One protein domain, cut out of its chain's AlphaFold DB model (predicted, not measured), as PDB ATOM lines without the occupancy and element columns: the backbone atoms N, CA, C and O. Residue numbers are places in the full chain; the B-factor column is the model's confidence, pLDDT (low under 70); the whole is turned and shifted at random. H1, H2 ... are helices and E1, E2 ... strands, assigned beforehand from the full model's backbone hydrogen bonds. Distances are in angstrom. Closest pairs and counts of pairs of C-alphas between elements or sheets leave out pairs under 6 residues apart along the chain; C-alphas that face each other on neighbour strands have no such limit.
ATOM      1  N   LYS A 207     -21.026  22.153 -46.723       77.62
ATOM      2  CA  LYS A 207     -21.590  22.203 -48.090       77.62
ATOM      3  C   LYS A 207     -22.784  21.277 -48.304       77.62
ATOM      4  O   LYS A 207     -23.810  21.681 -48.846       77.62
ATOM      5  N   ASP A 208     -22.667  20.042 -47.830       77.75
ATOM      6  CA  ASP A 208     -23.682  19.002 -48.016       77.75
ATOM      7  C   ASP A 208     -24.731  18.972 -46.887       77.75
ATOM      8  O   ASP A 208     -25.498  18.009 -46.752       77.75
ATOM      9  N   SER A 209     -24.784  20.026 -46.064       83.00
ATOM     10  CA  SER A 209     -25.752  20.145 -44.976       83.00
ATOM     11  C   SER A 209     -27.189  20.133 -45.497       83.00
ATOM     12  O   SER A 209     -27.504  20.777 -46.504       83.00
ATOM     13  N   PRO A 210     -28.131  19.508 -44.766       84.50
ATOM     14  CA  PRO A 210     -29.547  19.776 -44.966       84.50
ATOM     15  C   PRO A 210     -29.844  21.279 -44.895       84.50
ATOM     16  O   PRO A 210     -29.179  22.030 -44.187       84.50
ATOM     17  N   VAL A 211     -30.893  21.721 -45.589       82.62
ATOM     18  CA  VAL A 211     -31.344  23.111 -45.475       82.62
ATOM     19  C   VAL A 211     -31.902  23.333 -44.073       82.62
ATOM     20  O   VAL A 211     -32.907  22.724 -43.692       82.62
ATOM     21  N   TYR A 212     -31.269  24.231 -43.323       87.19
ATOM     22  CA  TYR A 212     -31.729  24.651 -42.006       87.19
ATOM     23  C   TYR A 212     -32.261  26.081 -42.048       87.19
ATOM     24  O   TYR A 212     -31.865  26.915 -42.864       87.19
ATOM     25  N   SER A 213     -33.185  26.386 -41.146       88.75
ATOM     26  CA  SER A 213     -33.684  27.744 -40.944       88.75
ATOM     27  C   SER A 213     -33.897  27.984 -39.464       88.75
ATOM     28  O   SER A 213     -34.272  27.064 -38.743       88.75
ATOM     29  N   THR A 214     -33.677  29.213 -39.011       88.00
ATOM     30  CA  THR A 214     -34.008  29.627 -37.645       88.00
ATOM     31  C   THR A 214     -35.505  29.438 -37.367       88.00
ATOM     32  O   THR A 214     -36.307  29.395 -38.306       88.00
ATOM     33  N   PRO A 215     -35.931  29.408 -36.089       84.06
ATOM     34  CA  PRO A 215     -37.355  29.418 -35.745       84.06
ATOM     35  C   PRO A 215     -38.133  30.596 -36.357       84.06
ATOM     36  O   PRO A 215     -39.330  30.483 -36.600       84.06
ATOM     37  N   SER A 216     -37.449  31.710 -36.641       83.69
ATOM     38  CA  SER A 216     -38.017  32.886 -37.314       83.69
ATOM     39  C   SER A 216     -38.105  32.776 -38.847       83.69
ATOM     40  O   SER A 216     -38.616  33.685 -39.495       83.69
ATOM     41  N   GLY A 217     -37.642  31.670 -39.441       87.12
ATOM     42  CA  GLY A 217     -37.699  31.415 -40.885       87.12
ATOM     43  C   GLY A 217     -36.497  31.929 -41.684       87.12
ATOM     44  O   GLY A 217     -36.521  31.872 -42.911       87.12
ATOM     45  N   VAL A 218     -35.443  32.416 -41.022       88.56
ATOM     46  CA  VAL A 218     -34.203  32.851 -41.692       88.56
ATOM     47  C   VAL A 218     -33.371  31.622 -42.089       88.56
ATOM     48  O   VAL A 218     -33.033  30.847 -41.193       88.56
ATOM     49  N   PRO A 219     -33.022  31.422 -43.375       89.06
ATOM     50  CA  PRO A 219     -32.186  30.300 -43.808       89.06
ATOM     51  C   PRO A 219     -30.767  30.427 -43.250       89.06
ATOM     52  O   PRO A 219     -30.245  31.537 -43.178       89.06
ATOM     53  N   LEU A 220     -30.154  29.308 -42.861       88.31
ATOM     54  CA  LEU A 220     -28.823  29.287 -42.239       88.31
ATOM     55  C   LEU A 220     -27.670  29.034 -43.226       88.31
ATOM     56  O   LEU A 220     -26.525  29.317 -42.892       88.31
ATOM     57  N   ASN A 221     -27.939  28.507 -44.423       84.31
ATOM     58  CA  ASN A 221     -26.901  28.236 -45.426       84.31
ATOM     59  C   ASN A 221     -26.184  29.532 -45.844       84.31
ATOM     60  O   ASN A 221     -26.837  30.556 -46.063       84.31
ATOM     61  N   GLY A 222     -24.849  29.487 -45.913       78.88
ATOM     62  CA  GLY A 222     -23.997  30.641 -46.214       78.88
ATOM     63  C   GLY A 222     -24.003  31.762 -45.163       78.88
ATOM     64  O   GLY A 222     -23.496  32.848 -45.449       78.88
ATOM     65  N   LYS A 223     -24.591  31.544 -43.974       88.56
ATOM     66  CA  LYS A 223     -24.670  32.537 -42.890       88.56
ATOM     67  C   LYS A 223     -23.732  32.206 -41.741       88.56
ATOM     68  O   LYS A 223     -23.587  31.045 -41.365       88.56
ATOM     69  N   ALA A 224     -23.173  33.252 -41.143       91.94
ATOM     70  CA  ALA A 224     -22.373  33.143 -39.936       91.94
ATOM     71  C   ALA A 224     -23.282  32.955 -38.716       91.94
ATOM     72  O   ALA A 224     -24.211  33.733 -38.485       91.94
ATOM     73  N   ILE A 225     -22.996  31.933 -37.914       93.62
ATOM     74  CA  ILE A 225     -23.703  31.615 -36.674       93.62
ATOM     75  C   ILE A 225     -22.726  31.825 -35.521       93.62
ATOM     76  O   ILE A 225     -21.677  31.185 -35.466       93.62
ATOM     77  N   ARG A 226     -23.065  32.705 -34.578       94.50
ATOM     78  CA  ARG A 226     -22.224  32.995 -33.409       94.50
ATOM     79  C   ARG A 226     -22.983  32.712 -32.117       94.50
ATOM     80  O   ARG A 226     -24.139  33.125 -32.009       94.50
ATOM     81  N   PRO A 227     -22.369  32.059 -31.115       93.75
ATOM     82  CA  PRO A 227     -22.922  32.046 -29.767       93.75
ATOM     83  C   PRO A 227     -23.130  33.484 -29.278       93.75
ATOM     84  O   PRO A 227     -22.245  34.330 -29.418       93.75
ATOM     85  N   LYS A 228     -24.302  33.779 -28.715       94.50
ATOM     86  CA  LYS A 228     -24.592  35.095 -28.153       94.50
ATOM     87  C   LYS A 228     -23.811  35.256 -26.857       94.50
ATOM     88  O   LYS A 228     -24.059  34.551 -25.879       94.50
ATOM     89  N   MET A 229     -22.901  36.217 -26.855       93.06
ATOM     90  CA  MET A 229     -22.148  36.624 -25.676       93.06
ATOM     91  C   MET A 229     -22.837  37.828 -25.020       93.06
ATOM     92  O   MET A 229     -23.289  38.740 -25.716       93.06
ATOM     93  N   LEU A 230     -22.943  37.824 -23.693       90.12
ATOM     94  CA  LEU A 230     -23.351  38.990 -22.903       90.12
ATOM     95  C   LEU A 230     -22.175  39.962 -22.729       90.12
ATOM     96  O   LEU A 230     -22.354  41.176 -22.805       90.12
ATOM     97  N   ASP A 231     -20.984  39.409 -22.510       89.81
ATOM     98  CA  ASP A 231     -19.699  40.099 -22.406       89.81
ATOM     99  C   ASP A 231     -18.566  39.158 -22.862       89.81
ATOM    100  O   ASP A 231     -18.832  38.092 -23.413       89.81
ATOM    101  N   GLU A 232     -17.302  39.550 -22.685       86.25
ATOM    102  CA  GLU A 232     -16.141  38.766 -23.141       86.25
ATOM    103  C   GLU A 232     -16.033  37.372 -22.490       86.25
ATOM    104  O   GLU A 232     -15.396  36.489 -23.063       86.25
ATOM    105  N   GLU A 233     -16.655  37.152 -21.328       89.00
ATOM    106  CA  GLU A 233     -16.515  35.921 -20.536       89.00
ATOM    107  C   GLU A 233     -17.830  35.128 -20.425       89.00
ATOM    108  O   GLU A 233     -17.806  33.916 -20.206       89.00
ATOM    109  N   ASN A 234     -18.985  35.779 -20.597       94.06
ATOM    110  CA  ASN A 234     -20.294  35.195 -20.320       94.06
ATOM    111  C   ASN A 234     -21.140  34.992 -21.581       94.06
ATOM    112  O   ASN A 234     -21.437  35.928 -22.324       94.06
ATOM    113  N   TYR A 235     -21.640  33.770 -21.751       94.12
ATOM    114  CA  TYR A 235     -22.675  33.404 -22.712       94.12
ATOM    115  C   TYR A 235     -24.056  33.854 -22.231       94.12
ATOM    116  O   TYR A 235     -24.371  33.783 -21.039       94.12
ATOM    117  N   LEU A 236     -24.912  34.247 -23.173       94.81
ATOM    118  CA  LEU A 236     -26.326  34.484 -22.917       94.81
ATOM    119  C   LEU A 236     -27.109  33.176 -23.088       94.81
ATOM    120  O   LEU A 236     -27.165  32.596 -24.178       94.81
ATOM    121  N   LYS A 237     -27.740  32.720 -22.007       93.69
ATOM    122  CA  LYS A 237     -28.667  31.583 -22.006       93.69
ATOM    123  C   LYS A 237     -30.089  32.072 -21.757       93.69
ATOM    124  O   LYS A 237     -30.296  33.028 -21.019       93.69
ATOM    125  N   ARG A 238     -31.082  31.367 -22.294       92.56
ATOM    126  CA  ARG A 238     -32.489  31.511 -21.908       92.56
ATOM    127  C   ARG A 238     -32.892  30.362 -21.004       92.56
ATOM    128  O   ARG A 238     -32.896  29.211 -21.437       92.56
ATOM    129  N   LYS A 239     -33.256  30.673 -19.766       92.44
ATOM    130  CA  LYS A 239     -33.773  29.720 -18.789       92.44
ATOM    131  C   LYS A 239     -35.292  29.769 -18.789       92.44
ATOM    132  O   LYS A 239     -35.868  30.800 -18.472       92.44
ATOM    133  N   CYS A 240     -35.937  28.660 -19.124       89.81
ATOM    134  CA  CYS A 240     -37.389  28.512 -19.109       89.81
ATOM    135  C   CYS A 240     -37.806  27.496 -18.047       89.81
ATOM    136  O   CYS A 240     -37.413  26.331 -18.123       89.81
ATOM    137  N   CYS A 241     -38.619  27.924 -17.084       88.94
ATOM    138  CA  CYS A 241     -39.096  27.096 -15.981       88.94
ATOM    139  C   CYS A 241     -40.588  26.779 -16.117       88.94
ATOM    140  O   CYS A 241     -41.406  27.636 -16.456       88.94
ATOM    141  N   PHE A 242     -40.933  25.523 -15.837       86.25
ATOM    142  CA  PHE A 242     -42.288  24.989 -15.869       86.25
ATOM    143  C   PHE A 242     -42.625  24.398 -14.508       86.25
ATOM    144  O   PHE A 242     -41.837  23.640 -13.940       86.25
ATOM    145  N   GLN A 243     -43.826  24.672 -14.012       84.81
ATOM    146  CA  GLN A 243     -44.353  23.969 -12.850       84.81
ATOM    147  C   GLN A 243     -45.047  22.688 -13.309       84.81
ATOM    148  O   GLN A 243     -46.037  22.726 -14.040       84.81
ATOM    149  N   VAL A 244     -44.532  21.536 -12.885       80.62
ATOM    150  CA  VAL A 244     -45.154  20.232 -13.137       80.62
ATOM    151  C   VAL A 244     -45.641  19.611 -11.832       80.62
ATOM    152  O   VAL A 244     -45.056  19.865 -10.782       80.62
ATOM    153  N   PRO A 245     -46.673  18.754 -11.850       77.94
ATOM    154  CA  PRO A 245     -47.088  18.037 -10.651       77.94
ATOM    155  C   PRO A 245     -45.938  17.218 -10.044       77.94
ATOM    156  O   PRO A 245     -45.358  16.350 -10.701       77.94
ATOM    157  N   ASN A 246     -45.628  17.466  -8.773       75.81
ATOM    158  CA  ASN A 246     -44.661  16.712  -7.987       75.81
ATOM    159  C   ASN A 246     -45.273  15.372  -7.552       75.81
ATOM    160  O   ASN A 246     -45.756  15.214  -6.430       75.81
ATOM    161  N   LEU A 247     -45.298  14.402  -8.468       71.31
ATOM    162  CA  LEU A 247     -45.911  13.089  -8.234       71.31
ATOM    163  C   LEU A 247     -45.222  12.294  -7.111       71.31
ATOM    164  O   LEU A 247     -45.884  11.500  -6.441       71.31
ATOM    165  N   GLU A 248     -43.928  12.527  -6.875       67.44
ATOM    166  CA  GLU A 248     -43.169  11.907  -5.781       67.44
ATOM    167  C   GLU A 248     -43.568  12.509  -4.423       67.44
ATOM    168  O   GLU A 248     -43.936  11.771  -3.509       67.44
ATOM    169  N   GLY A 249     -43.630  13.842  -4.319       60.97
ATOM    170  CA  GLY A 249     -44.101  14.534  -3.110       60.97
ATOM    171  C   GLY A 249     -45.591  14.320  -2.816       60.97
ATOM    172  O   GLY A 249     -46.001  14.242  -1.658       60.97
ATOM    173  N   ALA A 250     -46.422  14.145  -3.848       61.41
ATOM    174  CA  ALA A 250     -47.845  13.841  -3.692       61.41
ATOM    175  C   ALA A 250     -48.088  12.457  -3.056       61.41
ATOM    176  O   ALA A 250     -49.033  12.295  -2.278       61.41
ATOM    177  N   ALA A 251     -47.234  11.469  -3.346       61.09
ATOM    178  CA  ALA A 251     -47.321  10.132  -2.759       61.09
ATOM    179  C   ALA A 251     -46.933  10.114  -1.267       61.09
ATOM    180  O   ALA A 251     -47.565   9.402  -0.487       61.09
ATOM    181  N   GLU A 252     -45.954  10.927  -0.857       59.00
ATOM    182  CA  GLU A 252     -45.540  11.077   0.549       59.00
ATOM    183  C   GLU A 252     -46.496  11.965   1.371       59.00
ATOM    184  O   GLU A 252     -46.706  11.737   2.565       59.00
ATOM    185  N   ASN A 253     -47.153  12.941   0.740       54.94
ATOM    186  CA  ASN A 253     -48.161  13.780   1.396       54.94
ATOM    187  C   ASN A 253     -49.493  13.049   1.651       54.94
ATOM    188  O   ASN A 253     -50.209  13.370   2.606       54.94
ATOM    189  N   LEU A 254     -49.814  12.019   0.858       59.31
ATOM    190  CA  LEU A 254     -50.979  11.152   1.086       59.31
ATOM    191  C   LEU A 254     -50.863  10.316   2.373       59.31
ATOM    192  O   LEU A 254     -51.889   9.937   2.941       59.31
ATOM    193  N   THR A 255     -49.649  10.039   2.854       58.75
ATOM    194  CA  THR A 255     -49.405   9.242   4.068       58.75
ATOM    195  C   THR A 255     -49.284  10.075   5.345       58.75
ATOM    196  O   THR A 255     -49.648   9.569   6.406       58.75
ATOM    197  N   ASN A 256     -48.843  11.336   5.270       59.09
ATOM    198  CA  ASN A 256     -48.583  12.175   6.454       59.09
ATOM    199  C   ASN A 256     -49.591  13.317   6.693       59.09
ATOM    200  O   ASN A 256     -49.502  14.005   7.709       59.09
ATOM    201  N   GLY A 257     -50.601  13.460   5.829       56.22
ATOM    202  CA  GLY A 257     -51.623  14.500   5.937       56.22
ATOM    203  C   GLY A 257     -51.143  15.822   5.338       56.22
ATOM    204  O   GLY A 257     -50.090  16.328   5.703       56.22
ATOM    205  N   PHE A 258     -51.938  16.363   4.410       54.88
ATOM    206  CA  PHE A 258     -51.665  17.578   3.633       54.88
ATOM    207  C   PHE A 258     -51.074  18.714   4.480       54.88
ATOM    208  O   PHE A 258     -51.787  19.272   5.317       54.88
ATOM    209  N   GLN A 259     -49.806  19.075   4.244       55.59
ATOM    210  CA  GLN A 259     -49.160  20.171   4.975       55.59
ATOM    211  C   GLN A 259     -48.779  21.402   4.143       55.59
ATOM    212  O   GLN A 259     -48.691  22.465   4.747       55.59
ATOM    213  N   ASN A 260     -48.723  21.361   2.807       60.72
ATOM    214  CA  ASN A 260     -48.795  22.585   1.996       60.72
ATOM    215  C   ASN A 260     -49.143  22.296   0.521       60.72
ATOM    216  O   ASN A 260     -48.622  21.339  -0.046       60.72
ATOM    217  N   PRO A 261     -50.003  23.102  -0.137       61.09
ATOM    218  CA  PRO A 261     -50.295  22.966  -1.570       61.09
ATOM    219  C   PRO A 261     -49.080  23.214  -2.475       61.09
ATOM    220  O   PRO A 261     -49.029  22.671  -3.573       61.09
ATOM    221  N   GLU A 262     -48.108  24.006  -2.014       61.97
ATOM    222  CA  GLU A 262     -46.883  24.337  -2.759       61.97
ATOM    223  C   GLU A 262     -45.970  23.113  -2.973       61.97
ATOM    224  O   GLU A 262     -45.266  23.048  -3.973       61.97
ATOM    225  N   ASP A 263     -46.067  22.078  -2.128       63.09
ATOM    226  CA  ASP A 263     -45.286  20.839  -2.274       63.09
ATOM    227  C   ASP A 263     -45.776  19.942  -3.432       63.09
ATOM    228  O   ASP A 263     -45.129  18.946  -3.779       63.09
ATOM    229  N   LEU A 264     -46.936  20.259  -4.027       68.06
ATOM    230  CA  LEU A 264     -47.548  19.501  -5.125       68.06
ATOM    231  C   LEU A 264     -47.025  19.900  -6.504       68.06
ATOM    232  O   LEU A 264     -47.349  19.216  -7.475       68.06
ATOM    233  N   LEU A 265     -46.242  20.973  -6.607       73.69
ATOM    234  CA  LEU A 265     -45.665  21.440  -7.861       73.69
ATOM    235  C   LEU A 265     -44.141  21.422  -7.746       73.69
ATOM    236  O   LEU A 265     -43.559  21.934  -6.798       73.69
ATOM    237  N   LYS A 266     -43.489  20.780  -8.711       81.31
ATOM    238  CA  LYS A 266     -42.043  20.778  -8.888       81.31
ATOM    239  C   LYS A 266     -41.726  21.702 -10.051       81.31
ATOM    240  O   LYS A 266     -42.263  21.526 -11.142       81.31
ATOM    241  N   GLU A 267     -40.840  22.658  -9.822       83.44
ATOM    242  CA  GLU A 267     -40.286  23.459 -10.902       83.44
ATOM    243  C   GLU A 267     -39.238  22.637 -11.666       83.44
ATOM    244  O   GLU A 267     -38.343  22.027 -11.074       83.44
ATOM    245  N   ILE A 268     -39.379  22.580 -12.988       83.62
ATOM    246  CA  ILE A 268     -38.389  22.020 -13.906       83.62
ATOM    247  C   ILE A 268     -37.961  23.142 -14.839       83.62
ATOM    248  O   ILE A 268     -38.790  23.695 -15.559       83.62
ATOM    249  N   CYS A 269     -36.668  23.450 -14.839       87.25
ATOM    250  CA  CYS A 269     -36.086  24.467 -15.701       87.25
ATOM    251  C   CYS A 269     -35.229  23.834 -16.795       87.25
ATOM    252  O   CYS A 269     -34.537  22.844 -16.557       87.25
ATOM    253  N   PHE A 270     -35.262  24.442 -17.975       86.69
ATOM    254  CA  PHE A 270     -34.388  24.139 -19.101       86.69
ATOM    255  C   PHE A 270     -33.625  25.399 -19.479       86.69
ATOM    256  O   PHE A 270     -34.213  26.479 -19.528       86.69
ATOM    257  N   GLU A 271     -32.338  25.257 -19.751       89.12
ATOM    258  CA  GLU A 271     -31.479  26.347 -20.198       89.12
ATOM    259  C   GLU A 271     -31.075  26.106 -21.647       89.12
ATOM    260  O   GLU A 271     -30.726  24.987 -22.019       89.12
ATOM    261  N   PHE A 272     -31.133  27.158 -22.456       89.31
ATOM    262  CA  PHE A 272     -30.790  27.116 -23.872       89.31
ATOM    263  C   PHE A 272     -29.757  28.187 -24.174       89.31
ATOM    264  O   PHE A 272     -30.000  29.360 -23.893       89.31
ATOM    265  N   HIS A 273     -28.632  27.817 -24.780       91.00
ATOM    266  CA  HIS A 273     -27.709  28.810 -25.321       91.00
ATOM    267  C   HIS A 273     -28.345  29.516 -26.518       91.00
ATOM    268  O   HIS A 273     -29.037  28.902 -27.336       91.00
ATOM    269  N   LEU A 274     -28.133  30.826 -26.592       93.12
ATOM    270  CA  LEU A 274     -28.659  31.658 -27.664       93.12
ATOM    271  C   LEU A 274     -27.583  31.913 -28.716       93.12
ATOM    272  O   LEU A 274     -26.394  31.953 -28.406       93.12
ATOM    273  N   TYR A 275     -28.017  32.104 -29.957       93.94
ATOM    274  CA  TYR A 275     -27.141  32.349 -31.097       93.94
ATOM    275  C   TYR A 275     -27.632  33.540 -31.908       93.94
ATOM    276  O   TYR A 275     -28.837  33.719 -32.104       93.94
ATOM    277  N   ASP A 276     -26.686  34.311 -32.422       94.75
ATOM    278  CA  ASP A 276     -26.925  35.341 -33.419       94.75
ATOM    279  C   ASP A 276     -26.556  34.815 -34.805       94.75
ATOM    280  O   ASP A 276     -25.567  34.098 -34.977       94.75
ATOM    281  N   VAL A 277     -27.363  35.186 -35.794       93.88
ATOM    282  CA  VAL A 277     -27.148  34.851 -37.199       93.88
ATOM    283  C   VAL A 277     -26.889  36.132 -37.968       93.88
ATOM    284  O   VAL A 277     -27.708  37.055 -37.929       93.88
ATOM    285  N   PHE A 278     -25.775  36.154 -38.687       91.62
ATOM    286  CA  PHE A 278     -25.341  37.279 -39.502       91.62
ATOM    287  C   PHE A 278     -25.387  36.911 -40.983       91.62
ATOM    288  O   PHE A 278     -25.232  35.746 -41.359       91.62
ATOM    289  N   ASP A 279     -25.659  37.895 -41.829       86.25
ATOM    290  CA  ASP A 279     -25.586  37.731 -43.278       86.25
ATOM    291  C   ASP A 279     -24.160  37.915 -43.825       86.25
ATOM    292  O   ASP A 279     -23.195  38.082 -43.080       86.25
ATOM    293  N   GLU A 280     -24.026  37.866 -45.150       76.25
ATOM    294  CA  GLU A 280     -22.770  38.053 -45.876       76.25
ATOM    295  C   GLU A 280     -22.121  39.438 -45.690       76.25
ATOM    296  O   GLU A 280     -20.937  39.601 -45.977       76.25
ATOM    297  N   ASN A 281     -22.864  40.434 -45.198       77.31
ATOM    298  CA  ASN A 281     -22.348  41.762 -44.861       77.31
ATOM    299  C   ASN A 281     -22.009  41.883 -43.369       77.31
ATOM    300  O   ASN A 281     -21.717  42.981 -42.897       77.31
ATOM    301  N   ASN A 282     -22.046  40.769 -42.627       81.94
ATOM    302  CA  ASN A 282     -21.908  40.733 -41.175       81.94
ATOM    303  C   ASN A 282     -22.997  41.564 -40.459       81.94
ATOM    304  O   ASN A 282     -22.801  42.023 -39.331       81.94
ATOM    305  N   GLU A 283     -24.160  41.751 -41.094       88.94
ATOM    306  CA  GLU A 283     -25.321  42.382 -40.474       88.94
ATOM    307  C   GLU A 283     -26.156  41.335 -39.731       88.94
ATOM    308  O   GLU A 283     -26.382  40.221 -40.207       88.94
ATOM    309  N   LEU A 284     -26.626  41.688 -38.535       92.06
ATOM    310  CA  LEU A 284     -27.444  40.805 -37.709       92.06
ATOM    311  C   LEU A 284     -28.830  40.616 -38.343       92.06
ATOM    312  O   LEU A 284     -29.626  41.552 -38.392       92.06
ATOM    313  N   VAL A 285     -29.143  39.391 -38.773       92.56
ATOM    314  CA  VAL A 285     -30.419  39.054 -39.435       92.56
ATOM    315  C   VAL A 285     -31.356  38.207 -38.579       92.56
ATOM    316  O   VAL A 285     -32.564  38.201 -38.819       92.56
ATOM    317  N   ALA A 286     -30.836  37.512 -37.568       89.25
ATOM    318  CA  ALA A 286     -31.655  36.884 -36.538       89.25
ATOM    319  C   ALA A 286     -30.928  36.922 -35.195       89.25
ATOM    320  O   ALA A 286     -29.854  36.346 -35.046       89.25
ATOM    321  N   GLU A 287     -31.525  37.589 -34.213       89.38
ATOM    322  CA  GLU A 287     -30.934  37.761 -32.887       89.38
ATOM    323  C   GLU A 287     -31.440  36.704 -31.903       89.38
ATOM    324  O   GLU A 287     -32.632  36.385 -31.898       89.38
ATOM    325  N   SER A 288     -30.560  36.221 -31.021       85.25
ATOM    326  CA  SER A 288     -30.927  35.453 -29.822       85.25
ATOM    327  C   SER A 288     -31.829  34.243 -30.101       85.25
ATOM    328  O   SER A 288     -32.860  34.022 -29.456       85.25
ATOM    329  N   GLN A 289     -31.447  33.459 -31.104       86.75
ATOM    330  CA  GLN A 289     -32.160  32.267 -31.544       86.75
ATOM    331  C   GLN A 289     -31.748  31.045 -30.716       86.75
ATOM    332  O   GLN A 289     -30.567  30.832 -30.458       86.75
ATOM    333  N   ILE A 290     -32.715  30.196 -30.358       85.00
ATOM    334  CA  ILE A 290     -32.440  28.859 -29.813       85.00
ATOM    335  C   ILE A 290     -32.292  27.899 -30.995       85.00
ATOM    336  O   ILE A 290     -33.279  27.590 -31.670       85.00
ATOM    337  N   LEU A 291     -31.071  27.427 -31.255       79.12
ATOM    338  CA  LEU A 291     -30.783  26.555 -32.400       79.12
ATOM    339  C   LEU A 291     -30.824  25.056 -32.060       79.12
ATOM    340  O   LEU A 291     -31.068  24.238 -32.948       79.12
ATOM    341  N   ASP A 292     -30.724  24.697 -30.777       65.12
ATOM    342  CA  ASP A 292     -30.749  23.306 -30.287       65.12
ATOM    343  C   ASP A 292     -32.055  22.551 -30.632       65.12
ATOM    344  O   ASP A 292     -32.120  21.322 -30.582       65.12
ATOM    345  N   GLY A 293     -33.110  23.274 -31.032       55.47
ATOM    346  CA  GLY A 293     -34.415  22.730 -31.416       55.47
ATOM    347  C   GLY A 293     -34.632  22.489 -32.918       55.47
ATOM    348  O   GLY A 293     -35.650  21.884 -33.277       55.47
ATOM    349  N   LEU A 294     -33.723  22.928 -33.797       50.56
ATOM    350  CA  LEU A 294     -33.900  22.864 -35.261       50.56
ATOM    351  C   LEU A 294     -33.790  21.448 -35.852       50.56
ATOM    352  O   LEU A 294     -34.131  21.221 -37.010       50.56
ATOM    353  N   GLY A 295     -33.408  20.477 -35.026       50.03
ATOM    354  CA  GLY A 295     -33.356  19.058 -35.349       50.03
ATOM    355  C   GLY A 295     -32.148  18.422 -34.678       50.03
ATOM    356  O   GLY A 295     -31.111  19.064 -34.528       50.03
ATOM    357  N   CYS A 296     -32.264  17.155 -34.277       50.66
ATOM    358  CA  CYS A 296     -31.093  16.365 -33.908       50.66
ATOM    359  C   CYS A 296     -30.137  16.365 -35.111       50.66
ATOM    360  O   CYS A 296     -30.413  15.674 -36.088       50.66
ATOM    361  N   GLY A 297     -29.070  17.162 -35.075       71.12
ATOM    362  CA  GLY A 297     -28.054  17.147 -36.126       71.12
ATOM    363  C   GLY A 297     -27.524  18.493 -36.606       71.12
ATOM    364  O   GLY A 297     -26.520  18.449 -37.297       71.12
ATOM    365  N   LEU A 298     -28.095  19.658 -36.249       86.12
ATOM    366  CA  LEU A 298     -27.548  20.950 -36.721       86.12
ATOM    367  C   LEU A 298     -26.053  21.081 -36.402       86.12
ATOM    368  O   LEU A 298     -25.256  21.250 -37.313       86.12
ATOM    369  N   ILE A 299     -25.682  20.917 -35.126       86.94
ATOM    370  CA  ILE A 299     -24.281  20.976 -34.673       86.94
ATOM    371  C   ILE A 299     -23.410  19.959 -35.419       86.94
ATOM    372  O   ILE A 299     -22.248  20.225 -35.693       86.94
ATOM    373  N   GLY A 300     -23.988  18.814 -35.789       85.44
ATOM    374  CA  GLY A 300     -23.322  17.777 -36.569       85.44
ATOM    375  C   GLY A 300     -22.917  18.207 -37.980       85.44
ATOM    376  O   GLY A 300     -22.116  17.504 -38.576       85.44
ATOM    377  N   ASN A 301     -23.432  19.333 -38.478       87.75
ATOM    378  CA  ASN A 301     -23.137  19.896 -39.794       87.75
ATOM    379  C   ASN A 301     -22.512  21.302 -39.696       87.75
ATOM    380  O   ASN A 301     -22.584  22.071 -40.653       87.75
ATOM    381  N   LEU A 302     -21.993  21.687 -38.526       88.69
ATOM    382  CA  LEU A 302     -21.309  22.964 -38.356       88.69
ATOM    383  C   LEU A 302     -19.808  22.795 -38.560       88.69
ATOM    384  O   LEU A 302     -19.178  21.951 -37.921       88.69
ATOM    385  N   GLU A 303     -19.236  23.686 -39.357       86.94
ATOM    386  CA  GLU A 303     -17.804  23.910 -39.438       86.94
ATOM    387  C   GLU A 303     -17.408  25.101 -38.558       86.94
ATOM    388  O   GLU A 303     -18.063  26.145 -38.564       86.94
ATOM    389  N   ALA A 304     -16.334  24.937 -37.783       88.75
ATOM    390  CA  ALA A 304     -15.825  25.954 -36.870       88.75
ATOM    391  C   ALA A 304     -14.673  26.755 -37.497       88.75
ATOM    392  O   ALA A 304     -13.612  26.202 -37.795       88.75
ATOM    393  N   ILE A 305     -14.851  28.073 -37.600       87.44
ATOM    394  CA  ILE A 305     -13.856  29.027 -38.102       87.44
ATOM    395  C   ILE A 305     -13.449  29.972 -36.964       87.44
ATOM    396  O   ILE A 305     -14.323  30.573 -36.345       87.44
ATOM    397  N   PRO A 306     -12.153  30.142 -36.642       88.56
ATOM    398  CA  PRO A 306     -11.743  31.078 -35.598       88.56
ATOM    399  C   PRO A 306     -12.190  32.512 -35.893       88.56
ATOM    400  O   PRO A 306     -12.042  32.982 -37.023       88.56
ATOM    401  N   ASN A 307     -12.630  33.242 -34.863       88.88
ATOM    402  CA  ASN A 307     -13.123  34.621 -34.997       88.88
ATOM    403  C   ASN A 307     -12.146  35.553 -35.733       88.88
ATOM    404  O   ASN A 307     -12.567  36.429 -36.479       88.88
TER     405      ASN A 307
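What this domain is: This is residues 207 to 307 of the 570 residues of an uncharacterized protein of Halobacteriovoraceae bacterium (UniProt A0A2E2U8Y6). A long, narrow ribbon of two antiparallel strands, E2 and E3, reaches from a small strand head at one end of the domain to a little helical tip, H1 and H2, at the other. In the head, the last part of E3 runs between E1 and E4, while E5 and the unnamed residues 207 to 223 lie at this same end. The printed part has 101 residues, with two named helices and five named strands; along the chain E1 and E2 come before the helices H1 and H2, and E3, E4 and E5 come after them; E3 is the antiparallel neighbour of E1, of E2 and of E4 in a branched, strongly twisted sheet, and the class is mixed, helices and strands. The whole is extended, a rod with a radius of gyration of the C-alphas of 20.3 A and spans of 64 by 31 by 22 A.

Where its parts are: The printed part begins with residues 207 to 223, a stretch of 17 residues with no named element. Strand E1, residues 224 to 227, starts with the C-alpha of Ala 224 at (-22.373, 33.143, -39.936). Strand E2, residues 235 to 245, is 31.3 A long from first to last C-alpha. Helix H1, residues 247 to 256, is 15.0 A long and ends with the C-alpha of Asn 256 at (-48.583, 12.175, 6.454). Helix H2, residues 261 to 264, has four residues. Strand E3, residues 265 to 278, is the longest strand, with 14 residues over 40.8 A. Strand E4, residues 284 to 290, is 15.2 A long. Strand E5, residues 302 to 306, is 12.8 A long and ends with the C-alpha of Pro 306 at (-11.743, 31.078, -35.598).

How they stand to each other: In the branched sheet E3 has three neighbours, and E1, E2 and E4 are edge strands. The pairing is staggered: E3 pairs with E2 over residues 265 to 273, with E4 over 274 to 278 and with E1 over 275 to 278. E1 lies on one side of E3 and E4 on the other side. E1 and E3 are antiparallel, with 144 degrees between their directions; N 226 and O 276 are 2.9 A apart, within hydrogen-bond range. E2 and E3 are antiparallel at 152 degrees, and the C-alphas of Cys 241 and Cys 269, which face each other, are 4.0 A apart. Across this pair N 240 and O 270 are within hydrogen-bond range at 2.8 A, as are N 266 and O 244 at 2.8 A. E3 and E4 form an antiparallel hairpin at 157 degrees, with N 275 and O 289 within hydrogen-bond range at 2.9 A. H1 is on the sheet but only grazes it, with its residues 247 to 250. H2 is not on the sheet, but only just, with 4 pairs of C-alphas within 10 A. H1 and H2 touch, and their closest C-alphas, those of Ala 250 and Leu 264, are 5.8 A apart. In H1, 5 of 6 O i to N i+4 pairs are within hydrogen-bond range; H2 is too short for such a pair. E5 pairs with no named strand and is apart from E1, E2, E3 and E4.

The domain as a whole: The two C-alphas farthest apart, those of Asn 256 and Asn 281, are 64.8 A from each other. The first and last printed C-alphas, those of Lys 207 and Asn 307, are 19.9 A apart. The printed part has no cut. The link from E4 to E5 is long, with 11 residues; the link from E1 to E2 is short, with 7 residues, and the others are tight. The mean pLDDT of the printed part is 80.8, and residues 248 to 264 and 292 to 296 are under 70.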